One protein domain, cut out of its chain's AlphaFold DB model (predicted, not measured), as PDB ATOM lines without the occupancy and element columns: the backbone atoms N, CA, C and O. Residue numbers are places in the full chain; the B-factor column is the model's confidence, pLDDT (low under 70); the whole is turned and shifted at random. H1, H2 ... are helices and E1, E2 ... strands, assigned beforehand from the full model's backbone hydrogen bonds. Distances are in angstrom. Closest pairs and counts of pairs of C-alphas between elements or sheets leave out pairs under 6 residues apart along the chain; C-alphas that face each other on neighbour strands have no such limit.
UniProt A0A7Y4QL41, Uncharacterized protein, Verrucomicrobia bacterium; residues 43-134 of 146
ATOM      1  N   LEU A  43     -12.697  22.526 -35.256       63.31
ATOM      2  CA  LEU A  43     -12.517  21.287 -34.507       63.31
ATOM      3  C   LEU A  43     -11.026  21.059 -34.242       63.31
ATOM      4  O   LEU A  43     -10.208  21.355 -35.106       63.31
ATOM      5  N   ASN A  44     -10.667  20.504 -33.080       67.88
ATOM      6  CA  ASN A  44      -9.273  20.178 -32.769       67.88
ATOM      7  C   ASN A  44      -8.896  18.844 -33.435       67.88
ATOM      8  O   ASN A  44      -9.390  17.803 -32.993       67.88
ATOM      9  N   PRO A  45      -8.073  18.834 -34.501       68.56
ATOM     10  CA  PRO A  45      -7.704  17.599 -35.182       68.56
ATOM     11  C   PRO A  45      -6.718  16.790 -34.333       68.56
ATOM     12  O   PRO A  45      -5.735  17.338 -33.839       68.56
ATOM     13  N   ILE A  46      -6.943  15.482 -34.223       68.94
ATOM     14  CA  ILE A  46      -5.975  14.542 -33.653       68.94
ATOM     15  C   ILE A  46      -4.950  14.233 -34.743       68.94
ATOM     16  O   ILE A  46      -5.277  13.566 -35.726       68.94
ATOM     17  N   LYS A  47      -3.723  14.741 -34.606       64.88
ATOM     18  CA  LYS A  47      -2.654  14.532 -35.600       64.88
ATOM     19  C   LYS A  47      -1.507  13.690 -35.060       64.88
ATOM     20  O   LYS A  47      -0.803  13.049 -35.836       64.88
ATOM     21  N   THR A  48      -1.308  13.712 -33.749       61.78
ATOM     22  CA  THR A  48      -0.181  13.081 -33.068       61.78
ATOM     23  C   THR A  48      -0.652  12.117 -31.984       61.78
ATOM     24  O   THR A  48      -1.811  12.135 -31.569       61.78
ATOM     25  N   VAL A  49       0.268  11.280 -31.496       59.69
ATOM     26  CA  VAL A  49       0.013  10.404 -30.341       59.69
ATOM     27  C   VAL A  49      -0.335  11.230 -29.099       59.69
ATOM     28  O   VAL A  49      -1.285  10.896 -28.405       59.69
ATOM     29  N   ALA A  50       0.350  12.355 -28.877       63.78
ATOM     30  CA  ALA A  50       0.069  13.247 -27.754       63.78
ATOM     31  C   ALA A  50      -1.357  13.830 -27.813       63.78
ATOM     32  O   ALA A  50      -2.020  13.940 -26.784       63.78
ATOM     33  N   ASP A  51      -1.862  14.153 -29.011       65.19
ATOM     34  CA  ASP A  51      -3.247  14.615 -29.178       65.19
ATOM     35  C   ASP A  51      -4.253  13.517 -28.804       65.19
ATOM     36  O   ASP A  51      -5.291  13.812 -28.214       65.19
ATOM     37  N   ALA A  52      -3.941  12.258 -29.136       66.06
ATOM     38  CA  ALA A  52      -4.765  11.096 -28.808       66.06
ATOM     39  C   ALA A  52      -4.729  10.770 -27.301       66.06
ATOM     40  O   ALA A  52      -5.757  10.451 -26.710       66.06
ATOM     41  N   GLU A  53      -3.565  10.903 -26.663       67.69
ATOM     42  CA  GLU A  53      -3.392  10.736 -25.213       67.69
ATOM     43  C   GLU A  53      -4.072  11.852 -24.411       67.69
ATOM     44  O   GLU A  53      -4.536  11.630 -23.294       67.69
ATOM     45  N   ALA A  54      -4.182  13.053 -24.982       74.06
ATOM     46  CA  ALA A  54      -4.872  14.178 -24.362       74.06
ATOM     47  C   ALA A  54      -6.408  14.054 -24.405       74.06
ATOM     48  O   ALA A  54      -7.100  14.918 -23.850       74.06
ATOM     49  N   VAL A  55      -6.962  13.040 -25.076       72.62
ATOM     50  CA  VAL A  55      -8.407  12.786 -25.119       72.62
ATOM     51  C   VAL A  55      -8.849  12.149 -23.807       72.62
ATOM     52  O   VAL A  55      -8.340  11.109 -23.400       72.62
ATOM     53  N   GLN A  56      -9.819  12.771 -23.141       76.44
ATOM     54  CA  GLN A  56     -10.297  12.323 -21.837       76.44
ATOM     55  C   GLN A  56     -11.675  11.667 -21.940       76.44
ATOM     56  O   GLN A  56     -12.467  12.035 -22.811       76.44
ATOM     57  N   PRO A  57     -12.023  10.759 -21.012       73.38
ATOM     58  CA  PRO A  57     -13.372  10.218 -20.928       73.38
ATOM     59  C   PRO A  57     -14.434  11.326 -20.868       73.38
ATOM     60  O   PRO A  57     -14.436  12.179 -19.977       73.38
ATOM     61  N   GLY A  58     -15.368  11.294 -21.818       71.88
ATOM     62  CA  GLY A  58     -16.420  12.302 -21.969       71.88
ATOM     63  C   GLY A  58     -16.129  13.382 -23.012       71.88
ATOM     64  O   GLY A  58     -17.037  14.149 -23.333       71.88
ATOM     65  N   ASP A  59     -14.921  13.422 -23.576       73.75
ATOM     66  CA  ASP A  59     -14.676  14.103 -24.844       73.75
ATOM     67  C   ASP A  59     -15.389  13.346 -25.979       73.75
ATOM     68  O   ASP A  59     -15.517  12.120 -25.951       73.75
ATOM     69  N   THR A  60     -15.877  14.071 -26.985       74.00
ATOM     70  CA  THR A  60     -16.506  13.463 -28.166       74.00
ATOM     71  C   THR A  60     -15.516  13.455 -29.315       74.00
ATOM     72  O   THR A  60     -15.112  14.517 -29.790       74.00
ATOM     73  N   VAL A  61     -15.152  12.264 -29.785       73.31
ATOM     74  CA  VAL A  61     -14.361  12.100 -31.005       73.31
ATOM     75  C   VAL A  61     -15.313  12.084 -32.200       73.31
ATOM     76  O   VAL A  61     -16.263  11.306 -32.260       73.31
ATOM     77  N   VAL A  62     -15.090  12.998 -33.136       71.94
ATOM     78  CA  VAL A  62     -15.814  13.093 -34.403       71.94
ATOM     79  C   VAL A  62     -14.889  12.595 -35.496       71.94
ATOM     80  O   VAL A  62     -13.775  13.092 -35.648       71.94
ATOM     81  N   MET A  63     -15.359  11.630 -36.273       72.31
ATOM     82  CA  MET A  63     -14.581  11.012 -37.339       72.31
ATOM     83  C   MET A  63     -15.207  11.310 -38.694       72.31
ATOM     84  O   MET A  63     -16.430  11.336 -38.826       72.31
ATOM     85  N   SER A  64     -14.375  11.499 -39.721       70.75
ATOM     86  CA  SER A  64     -14.869  11.656 -41.095       70.75
ATOM     87  C   SER A  64     -15.359  10.337 -41.710       70.75
ATOM     88  O   SER A  64     -16.172  10.352 -42.633       70.75
ATOM     89  N   CYS A  65     -14.917   9.187 -41.189       68.81
ATOM     90  CA  CYS A  65     -15.376   7.875 -41.638       68.81
ATOM     91  C   CYS A  65     -16.569   7.386 -40.788       68.81
ATOM     92  O   CYS A  65     -16.390   7.080 -39.609       68.81
ATOM     93  N   PRO A  66     -17.771   7.207 -41.374       67.75
ATOM     94  CA  PRO A  66     -18.969   6.791 -40.635       67.75
ATOM     95  C   PRO A  66     -18.931   5.326 -40.178       67.75
ATOM     96  O   PRO A  66     -19.751   4.906 -39.365       67.75
ATOM     97  N   LYS A  67     -18.006   4.523 -40.723       67.69
ATOM     98  CA  LYS A  67     -17.783   3.134 -40.294       67.69
ATOM     99  C   LYS A  67     -16.839   3.042 -39.097       67.69
ATOM    100  O   LYS A  67     -16.760   1.975 -38.490       67.69
ATOM    101  N   CYS A  68     -16.118   4.116 -38.777       70.94
ATOM    102  CA  CYS A  68     -15.258   4.120 -37.612       70.94
ATOM    103  C   CYS A  68     -16.101   4.183 -36.340       70.94
ATOM    104  O   CYS A  68     -17.078   4.926 -36.258       70.94
ATOM    105  N   LYS A  69     -15.737   3.350 -35.368       70.69
ATOM    106  CA  LYS A  69     -16.346   3.303 -34.043       70.69
ATOM    107  C   LYS A  69     -15.236   3.403 -33.022       70.69
ATOM    108  O   LYS A  69     -14.193   2.783 -33.228       70.69
ATOM    109  N   ASP A  70     -15.524   4.097 -31.933       73.12
ATOM    110  CA  ASP A  70     -14.599   4.231 -30.822       73.12
ATOM    111  C   ASP A  70     -15.167   3.546 -29.589       73.12
ATOM    112  O   ASP A  70     -16.365   3.644 -29.298       73.12
ATOM    113  N   SER A  71     -14.291   2.886 -28.847       72.06
ATOM    114  CA  SER A  71     -14.539   2.465 -27.477       72.06
ATOM    115  C   SER A  71     -13.547   3.126 -26.535       72.06
ATOM    116  O   SER A  71     -12.509   3.654 -26.935       72.06
ATOM    117  N   TRP A  72     -13.880   3.104 -25.251       76.25
ATOM    118  CA  TRP A  72     -12.976   3.520 -24.192       76.25
ATOM    119  C   TRP A  72     -12.384   2.280 -23.551       76.25
ATOM    120  O   TRP A  72     -13.122   1.404 -23.097       76.25
ATOM    121  N   VAL A  73     -11.058   2.211 -23.509       73.88
ATOM    122  CA  VAL A  73     -10.341   1.109 -22.872       73.88
ATOM    123  C   VAL A  73      -9.506   1.637 -21.719       73.88
ATOM    124  O   VAL A  73      -8.803   2.639 -21.844       73.88
ATOM    125  N   THR A  74      -9.585   0.951 -20.585       80.94
ATOM    126  CA  THR A  74      -8.742   1.229 -19.426       80.94
ATOM    127  C   THR A  74      -7.496   0.355 -19.506       80.94
ATOM    128  O   THR A  74      -7.586  -0.872 -19.447       80.94
ATOM    129  N   ILE A  75      -6.336   0.984 -19.660       79.44
ATOM    130  CA  ILE A  75      -5.032   0.331 -19.629       79.44
ATOM    131  C   ILE A  75      -4.483   0.445 -18.213       79.44
ATOM    132  O   ILE A  75      -4.408   1.530 -17.642       79.44
ATOM    133  N   VAL A  76      -4.093  -0.697 -17.654       83.00
ATOM    134  CA  VAL A  76      -3.370  -0.764 -16.386       83.00
ATOM    135  C   VAL A  76      -1.908  -1.031 -16.711       83.00
ATOM    136  O   VAL A  76      -1.547  -2.136 -17.117       83.00
ATOM    137  N   THR A  77      -1.069  -0.017 -16.546       81.38
ATOM    138  CA  THR A  77       0.378  -0.132 -16.703       81.38
ATOM    139  C   THR A  77       0.968  -0.615 -15.376       81.38
ATOM    140  O   THR A  77       0.864   0.084 -14.360       81.38
ATOM    141  N   PRO A  78       1.566  -1.819 -15.331       80.44
ATOM    142  CA  PRO A  78       2.146  -2.347 -14.106       80.44
ATOM    143  C   PRO A  78       3.310  -1.468 -13.649       80.44
ATOM    144  O   PRO A  78       4.114  -0.993 -14.453       80.44
ATOM    145  N   ALA A  79       3.411  -1.256 -12.339       82.50
ATOM    146  CA  ALA A  79       4.480  -0.446 -11.787       82.50
ATOM    147  C   ALA A  79       5.834  -1.150 -11.956       82.50
ATOM    148  O   ALA A  79       5.998  -2.315 -11.601       82.50
ATOM    149  N   THR A  80       6.826  -0.420 -12.458       80.88
ATOM    150  CA  THR A  80       8.188  -0.930 -12.689       80.88
ATOM    151  C   THR A  80       9.022  -1.054 -11.411       80.88
ATOM    152  O   THR A  80      10.107  -1.628 -11.444       80.88
ATOM    153  N   LYS A  81       8.532  -0.538 -10.274       81.56
ATOM    154  CA  LYS A  81       9.203  -0.607  -8.968       81.56
ATOM    155  C   LYS A  81       8.367  -1.393  -7.963       81.56
ATOM    156  O   LYS A  81       7.165  -1.163  -7.834       81.56
ATOM    157  N   THR A  82       9.021  -2.265  -7.201       71.12
ATOM    158  CA  THR A  82       8.399  -3.046  -6.126       71.12
ATOM    159  C   THR A  82       7.728  -2.116  -5.109       71.12
ATOM    160  O   THR A  82       8.380  -1.241  -4.544       71.12
ATOM    161  N   GLY A  83       6.420  -2.289  -4.896       74.69
ATOM    162  CA  GLY A  83       5.621  -1.487  -3.960       74.69
ATOM    163  C   GLY A  83       4.988  -0.214  -4.538       74.69
ATOM    164  O   GLY A  83       4.214   0.438  -3.841       74.69
ATOM    165  N   ALA A  84       5.260   0.142  -5.798       77.69
ATOM    166  CA  ALA A  84       4.565   1.243  -6.462       77.69
ATOM    167  C   ALA A  84       3.184   0.799  -6.979       77.69
ATOM    168  O   ALA A  84       2.978  -0.353  -7.363       77.69
ATOM    169  N   LYS A  85       2.219   1.727  -6.970       81.19
ATOM    170  CA  LYS A  85       0.869   1.467  -7.484       81.19
ATOM    171  C   LYS A  85       0.900   1.410  -9.015       81.19
ATOM    172  O   LYS A  85       1.587   2.239  -9.612       81.19
ATOM    173  N   PRO A  86       0.172   0.471  -9.644       79.88
ATOM    174  CA  PRO A  86       0.027   0.455 -11.092       79.88
ATOM    175  C   PRO A  86      -0.678   1.729 -11.561       79.88
ATOM    176  O   PRO A  86      -1.601   2.224 -10.908       79.88
ATOM    177  N   GLU A  87      -0.228   2.261 -12.689       82.12
ATOM    178  CA  GLU A  87      -0.837   3.429 -13.310       82.12
ATOM    179  C   GLU A  87      -2.026   2.975 -14.151       82.12
ATOM    180  O   GLU A  87      -1.957   1.969 -14.851       82.12
ATOM    181  N   THR A  88      -3.145   3.682 -14.047       80.69
ATOM    182  CA  THR A  88      -4.354   3.363 -14.807       80.69
ATOM    183  C   THR A  88      -4.705   4.554 -15.680       80.69
ATOM    184  O   THR A  88      -4.948   5.641 -15.160       80.69
ATOM    185  N   SER A  89      -4.753   4.354 -16.993       74.00
ATOM    186  CA  SER A  89      -5.162   5.367 -17.965       74.00
ATOM    187  C   SER A  89      -6.366   4.864 -18.755       74.00
ATOM    188  O   SER A  89      -6.488   3.677 -19.039       74.00
ATOM    189  N   THR A  90      -7.308   5.751 -19.074       75.38
ATOM    190  CA  THR A  90      -8.432   5.418 -19.960       75.38
ATOM    191  C   THR A  90      -8.240   6.166 -21.260       75.38
ATOM    192  O   THR A  90      -8.211   7.394 -21.248       75.38
ATOM    193  N   ILE A  91      -8.094   5.428 -22.356       69.19
ATOM    194  CA  ILE A  91      -7.825   5.980 -23.683       69.19
ATOM    195  C   ILE A  91      -8.960   5.634 -24.646       69.19
ATOM    196  O   ILE A  91      -9.636   4.611 -24.490       69.19
ATOM    197  N   ALA A  92      -9.159   6.482 -25.652       71.69
ATOM    198  CA  ALA A  92     -10.028   6.169 -26.778       71.69
ATOM    199  C   ALA A  92      -9.330   5.159 -27.707       71.69
ATOM    200  O   ALA A  92      -8.148   5.304 -28.026       71.69
ATOM    201  N   ARG A  93     -10.058   4.132 -28.146       71.56
ATOM    202  CA  ARG A  93      -9.597   3.097 -29.072       71.56
ATOM    203  C   ARG A  93     -10.514   3.052 -30.286       71.56
ATOM    204  O   ARG A  93     -11.713   2.846 -30.140       71.56
ATOM    205  N   HIS A  94      -9.934   3.167 -31.476       71.62
ATOM    206  CA  HIS A  94     -10.649   2.921 -32.726       71.62
ATOM    207  C   HIS A  94     -10.853   1.409 -32.917       71.62
ATOM    208  O   HIS A  94      -9.888   0.655 -33.040       71.62
ATOM    209  N   ASP A  95     -12.106   0.969 -32.990       72.56
ATOM    210  CA  ASP A  95     -12.503  -0.440 -33.134       72.56
ATOM    211  C   ASP A  95     -12.802  -0.846 -34.578       72.56
ATOM    212  O   ASP A  95     -13.257  -1.958 -34.852       72.56
ATOM    213  N   CYS A  96     -12.586   0.051 -35.536       71.06
ATOM    214  CA  CYS A  96     -12.828  -0.274 -36.930       71.06
ATOM    215  C   CYS A  96     -11.787  -1.290 -37.432       71.06
ATOM    216  O   CYS A  96     -10.599  -0.970 -37.490       71.06
ATOM    217  N   PRO A  97     -12.211  -2.489 -37.877       65.94
ATOM    218  CA  PRO A  97     -11.300  -3.560 -38.286       65.94
ATOM    219  C   PRO A  97     -10.531  -3.242 -39.575       65.94
ATOM    220  O   PRO A  97      -9.580  -3.936 -39.917       65.94
ATOM    221  N   GLY A  98     -10.959  -2.212 -40.310       64.88
ATOM    222  CA  GLY A  98     -10.267  -1.725 -41.496       64.88
ATOM    223  C   GLY A  98      -9.266  -0.610 -41.223       64.88
ATOM    224  O   GLY A  98      -8.543  -0.257 -42.148       64.88
ATOM    225  N   CYS A  99      -9.253  -0.021 -40.027       67.94
ATOM    226  CA  CYS A  99      -8.431   1.147 -39.744       67.94
ATOM    227  C   CYS A  99      -6.979   0.762 -39.502       67.94
ATOM    228  O   CYS A  99      -6.654   0.032 -38.570       67.94
ATOM    229  N   GLU A 100      -6.106   1.329 -40.321       67.44
ATOM    230  CA  GLU A 100      -4.667   1.277 -40.163       67.44
ATOM    231  C   GLU A 100      -4.121   2.694 -40.072       67.44
ATOM    232  O   GLU A 100      -4.597   3.620 -40.726       67.44
ATOM    233  N   HIS A 101      -3.095   2.862 -39.249       68.69
ATOM    234  CA  HIS A 101      -2.365   4.113 -39.154       68.69
ATOM    235  C   HIS A 101      -0.988   3.907 -39.778       68.69
ATOM    236  O   HIS A 101      -0.255   2.996 -39.393       68.69
ATOM    237  N   LYS A 102      -0.634   4.753 -40.743       67.38
ATOM    238  CA  LYS A 102       0.671   4.756 -41.395       67.38
ATOM    239  C   LYS A 102       1.341   6.097 -41.145       67.38
ATOM    240  O   LYS A 102       0.791   7.137 -41.485       67.38
ATOM    241  N   TYR A 103       2.549   6.075 -40.598       69.81
ATOM    242  CA  TYR A 103       3.391   7.265 -40.586       69.81
ATOM    243  C   TYR A 103       4.000   7.443 -41.974       69.81
ATOM    244  O   TYR A 103       4.679   6.551 -42.489       69.81
ATOM    245  N   VAL A 104       3.729   8.583 -42.598       75.88
ATOM    246  CA  VAL A 104       4.376   9.003 -43.837       75.88
ATOM    247  C   VAL A 104       5.196  10.243 -43.543       75.88
ATOM    248  O   VAL A 104       4.721  11.210 -42.954       75.88
ATOM    249  N   ALA A 105       6.459  10.198 -43.929       79.94
ATOM    250  CA  ALA A 105       7.354  11.314 -43.725       79.94
ATOM    251  C   ALA A 105       7.181  12.292 -44.897       79.94
ATOM    252  O   ALA A 105       7.636  12.011 -46.007       79.94
ATOM    253  N   GLU A 106       6.502  13.411 -44.654       79.94
ATOM    254  CA  GLU A 106       6.284  14.476 -45.635       79.94
ATOM    255  C   GLU A 106       7.378  15.551 -45.512       79.94
ATOM    256  O   GLU A 106       7.843  15.866 -44.418       79.94
ATOM    257  N   GLY A 107       7.802  16.118 -46.645       81.00
ATOM    258  CA  GLY A 107       8.831  17.164 -46.706       81.00
ATOM    259  C   GLY A 107      10.221  16.668 -47.127       81.00
ATOM    260  O   GLY A 107      10.444  15.483 -47.370       81.00
ATOM    261  N   HIS A 108      11.167  17.605 -47.243       78.50
ATOM    262  CA  HIS A 108      12.534  17.343 -47.706       78.50
ATOM    263  C   HIS A 108      13.577  17.858 -46.704       78.50
ATOM    264  O   HIS A 108      13.409  18.905 -46.077       78.50
ATOM    265  N   GLY A 109      14.690  17.132 -46.583       81.12
ATOM    266  CA  GLY A 109      15.817  17.521 -45.734       81.12
ATOM    267  C   GLY A 109      15.458  17.586 -44.246       81.12
ATOM    268  O   GLY A 109      14.763  16.721 -43.724       81.12
ATOM    269  N   LYS A 110      15.938  18.622 -43.550       78.38
ATOM    270  CA  LYS A 110      15.716  18.817 -42.104       78.38
ATOM    271  C   LYS A 110      14.283  19.229 -41.737       78.38
ATOM    272  O   LYS A 110      13.955  19.246 -40.560       78.38
ATOM    273  N   ALA A 111      13.452  19.562 -42.724       76.06
ATOM    274  CA  ALA A 111      12.047  19.923 -42.531       76.06
ATOM    275  C   ALA A 111      11.100  18.721 -42.698       76.06
ATOM    276  O   ALA A 111       9.897  18.907 -42.855       76.06
ATOM    277  N   LYS A 112      11.635  17.494 -42.725       80.56
ATOM    278  CA  LYS A 112      10.818  16.287 -42.820       80.56
ATOM    279  C   LYS A 112      10.021  16.112 -41.530       80.56
ATOM    280  O   LYS A 112      10.600  16.076 -40.446       80.56
ATOM    281  N   THR A 113       8.709  15.998 -41.659       74.12
ATOM    282  CA  THR A 113       7.794  15.780 -40.539       74.12
ATOM    283  C   THR A 113       7.073  14.462 -40.729       74.12
ATOM    284  O   THR A 113       6.540  14.195 -41.809       74.12
ATOM    285  N   ASP A 114       7.025  13.655 -39.676       72.81
ATOM    286  CA  ASP A 114       6.222  12.441 -39.680       72.81
ATOM    287  C   ASP A 114       4.752  12.822 -39.537       72.81
ATOM    288  O   ASP A 114       4.314  13.370 -38.524       72.81
ATOM    289  N   LYS A 115       3.987  12.549 -40.587       68.50
ATOM    290  CA  LYS A 115       2.546  12.733 -40.617       68.50
ATOM    291  C   LYS A 115       1.878  11.386 -40.415       68.50
ATOM    292  O   LYS A 115       2.152  10.424 -41.131       68.50
ATOM    293  N   LEU A 116       0.968  11.330 -39.455       65.38
ATOM    294  CA  LEU A 116       0.073  10.196 -39.297       65.38
ATOM    295  C   LEU A 116      -0.995  10.252 -40.398       65.38
ATOM    296  O   LEU A 116      -1.778  11.197 -40.456       65.38
ATOM    297  N   VAL A 117      -1.021   9.251 -41.272       69.00
ATOM    298  CA  VAL A 117      -2.083   9.041 -42.261       69.00
ATOM    299  C   VAL A 117      -2.927   7.865 -41.812       69.00
ATOM    300  O   VAL A 117      -2.416   6.798 -41.470       69.00
ATOM    301  N   HIS A 118      -4.234   8.071 -41.803       68.50
ATOM    302  CA  HIS A 118      -5.189   7.026 -41.502       68.50
ATOM    303  C   HIS A 118      -5.650   6.391 -42.811       68.50
ATOM    304  O   HIS A 118      -6.162   7.076 -43.689       68.50
ATOM    305  N   VAL A 119      -5.498   5.078 -42.928       67.19
ATOM    306  CA  VAL A 119      -5.913   4.300 -44.094       67.19
ATOM    307  C   VAL A 119      -6.977   3.317 -43.647       67.19
ATOM    308  O   VAL A 119      -6.729   2.480 -42.785       67.19
ATOM    309  N   CYS A 120      -8.170   3.383 -44.230       65.56
ATOM    310  CA  CYS A 120      -9.219   2.417 -43.926       65.56
ATOM    311  C   CYS A 120      -9.384   1.404 -45.064       65.56
ATOM    312  O   CYS A 120      -9.959   1.712 -46.104       65.56
ATOM    313  N   LYS A 121      -8.973   0.152 -44.848       66.62
ATOM    314  CA  LYS A 121      -9.114  -0.965 -45.804       66.62
ATOM    315  C   LYS A 121     -10.565  -1.277 -46.194       66.62
ATOM    316  O   LYS A 121     -10.804  -1.901 -47.220       66.62
ATOM    317  N   MET A 122     -11.534  -0.833 -45.393       59.69
ATOM    318  CA  MET A 122     -12.968  -1.087 -45.600       59.69
ATOM    319  C   MET A 122     -13.694   0.016 -46.386       59.69
ATOM    320  O   MET A 122     -14.849  -0.176 -46.783       59.69
ATOM    321  N   CYS A 123     -13.077   1.187 -46.569       55.03
ATOM    322  CA  CYS A 123     -13.621   2.259 -47.410       55.03
ATOM    323  C   CYS A 123     -12.607   2.857 -48.396       55.03
ATOM    324  O   CYS A 123     -12.997   3.688 -49.207       55.03
ATOM    325  N   GLY A 124     -11.340   2.436 -48.349       56.25
ATOM    326  CA  GLY A 124     -10.263   2.918 -49.216       56.25
ATOM    327  C   GLY A 124      -9.855   4.373 -48.973       56.25
ATOM    328  O   GLY A 124      -9.071   4.909 -49.743       56.25
ATOM    329  N   SER A 125     -10.396   5.026 -47.941       60.72
ATOM    330  CA  SER A 125     -10.109   6.432 -47.665       60.72
ATOM    331  C   SER A 125      -8.768   6.579 -46.946       60.72
ATOM    332  O   SER A 125      -8.546   5.941 -45.913       60.72
ATOM    333  N   GLU A 126      -7.911   7.439 -47.499       62.22
ATOM    334  CA  GLU A 126      -6.678   7.948 -46.878       62.22
ATOM    335  C   GLU A 126      -6.902   9.308 -46.180       62.22
ATOM    336  O   GLU A 126      -6.048   9.798 -45.444       62.22
ATOM    337  N   ASP A 127      -8.087   9.897 -46.379       59.84
ATOM    338  CA  ASP A 127      -8.505  11.208 -45.865       59.84
ATOM    339  C   ASP A 127      -9.341  11.092 -44.580       59.84
ATOM    340  O   ASP A 127     -10.122  11.979 -44.220       59.84
ATOM    341  N   ALA A 128      -9.226   9.967 -43.883       60.31
ATOM    342  CA  ALA A 128      -9.883   9.797 -42.603       60.31
ATOM    343  C   ALA A 128      -9.178  10.674 -41.555       60.31
ATOM    344  O   ALA A 128      -8.027  10.441 -41.194       60.31
ATOM    345  N   PHE A 129      -9.866  11.699 -41.055       61.66
ATOM    346  CA  PHE A 129      -9.377  12.553 -39.980       61.66
ATOM    347  C   PHE A 129     -10.315  12.452 -38.781       61.66
ATOM    348  O   PHE A 129     -11.536  12.333 -38.922       61.66
ATOM    349  N   CYS A 130      -9.713  12.474 -37.594       63.66
ATOM    350  CA  CYS A 130     -10.413  12.430 -36.320       63.66
ATOM    351  C   CYS A 130     -10.236  13.778 -35.625       63.66
ATOM    352  O   CYS A 130      -9.151  14.359 -35.627       63.66
ATOM    353  N   CYS A 131     -11.311  14.279 -35.041       61.47
ATOM    354  CA  CYS A 131     -11.358  15.540 -34.330       61.47
ATOM    355  C   CYS A 131     -11.903  15.319 -32.923       61.47
ATOM    356  O   CYS A 131     -12.773  14.479 -32.731       61.47
ATOM    357  N   VAL A 132     -11.450  16.104 -31.950       64.69
ATOM    358  CA  VAL A 132     -11.933  16.027 -30.565       64.69
ATOM    359  C   VAL A 132     -12.729  17.273 -30.234       64.69
ATOM    360  O   VAL A 132     -12.257  18.395 -30.418       64.69
ATOM    361  N   MET A 133     -13.921  17.069 -29.683       66.44
ATOM    362  CA  MET A 133     -14.690  18.094 -28.987       66.44
ATOM    363  C   MET A 133     -14.557  17.864 -27.484       66.44
ATOM    364  O   MET A 133     -14.855  16.774 -26.989       66.44
ATOM    365  N   LYS A 134     -14.088  18.885 -26.764       74.50
ATOM    366  CA  LYS A 134     -13.829  18.779 -25.329       74.50
ATOM    367  C   LYS A 134     -15.124  18.774 -24.530       74.50
ATOM    368  O   LYS A 134     -16.072  19.497 -24.833       74.50
TER     369      LYS A 134
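Overview. This is residues 43 to 134 of the 146 residues of an uncharacterized protein of Verrucomicrobia bacterium (UniProt A0A7Y4QL41). Two long two-stranded hairpins, E2 with E3 and E4 with E5, spread from a shared corner like the arms of an L, with the short helix H1 in the angle between them and a small sheet of E1 and E6 beside the corner, off the plane of the two hairpins. The printed part has 92 residues, mostly strand by class, with under half of them in named elements, in the order H1, E1, E2, E3, E4, E5, E6. Its three two-stranded sheets are antiparallel. The whole is loose, with a radius of gyration of the C-alphas of 15.8 A and spans of 46 by 37 by 25 A.

Along the chain. Find C-alpha 70 at (-14.599, 4.231, -30.822); from there E2, residues 70 to 77, runs 21.0 A, and E3, residues 87 to 94, returns over 21.8 A. E4, residues 99 to 106, begins at (-8.431, 1.147, -39.744) and runs 20.7 A; E5, residues 113 to 120, runs 21.9 A. Look earlier for H1, residues 49 to 53, and E1, residues 60 to 63; E6, residues 130 to 133, ends at (-14.690, 18.094, -28.987).

Arrangement. In the hairpin E2 and E3, N 75 and O 89 are 2.8 A apart. E3 and E4 meet only through their link. In the hairpin E4 and E5, N 102 and O 117 are 2.8 A apart. E1 and E6 are antiparallel at 154 degrees, with N 62 and O 131 at 2.8 A. Residues 44 to 45 also pair antiparallel with residues 131 to 132 of E6. The closest C-alphas of H1 and E3, Glu 53 and Ile 91, are 6.7 A apart. H1 is near E6 but apart from E4 and E5. In H1 every O i to N i+4 pair is within hydrogen-bond range.

Size, cuts and confidence. The two farthest C-alphas, Gly 83 and Gly 124, are 48.2 A apart. The printed part has no cut, and no link is long. Mean pLDDT of the printed part is 71.1; look for values under 70 at residues 43 to 53 and 115 to 133, among others.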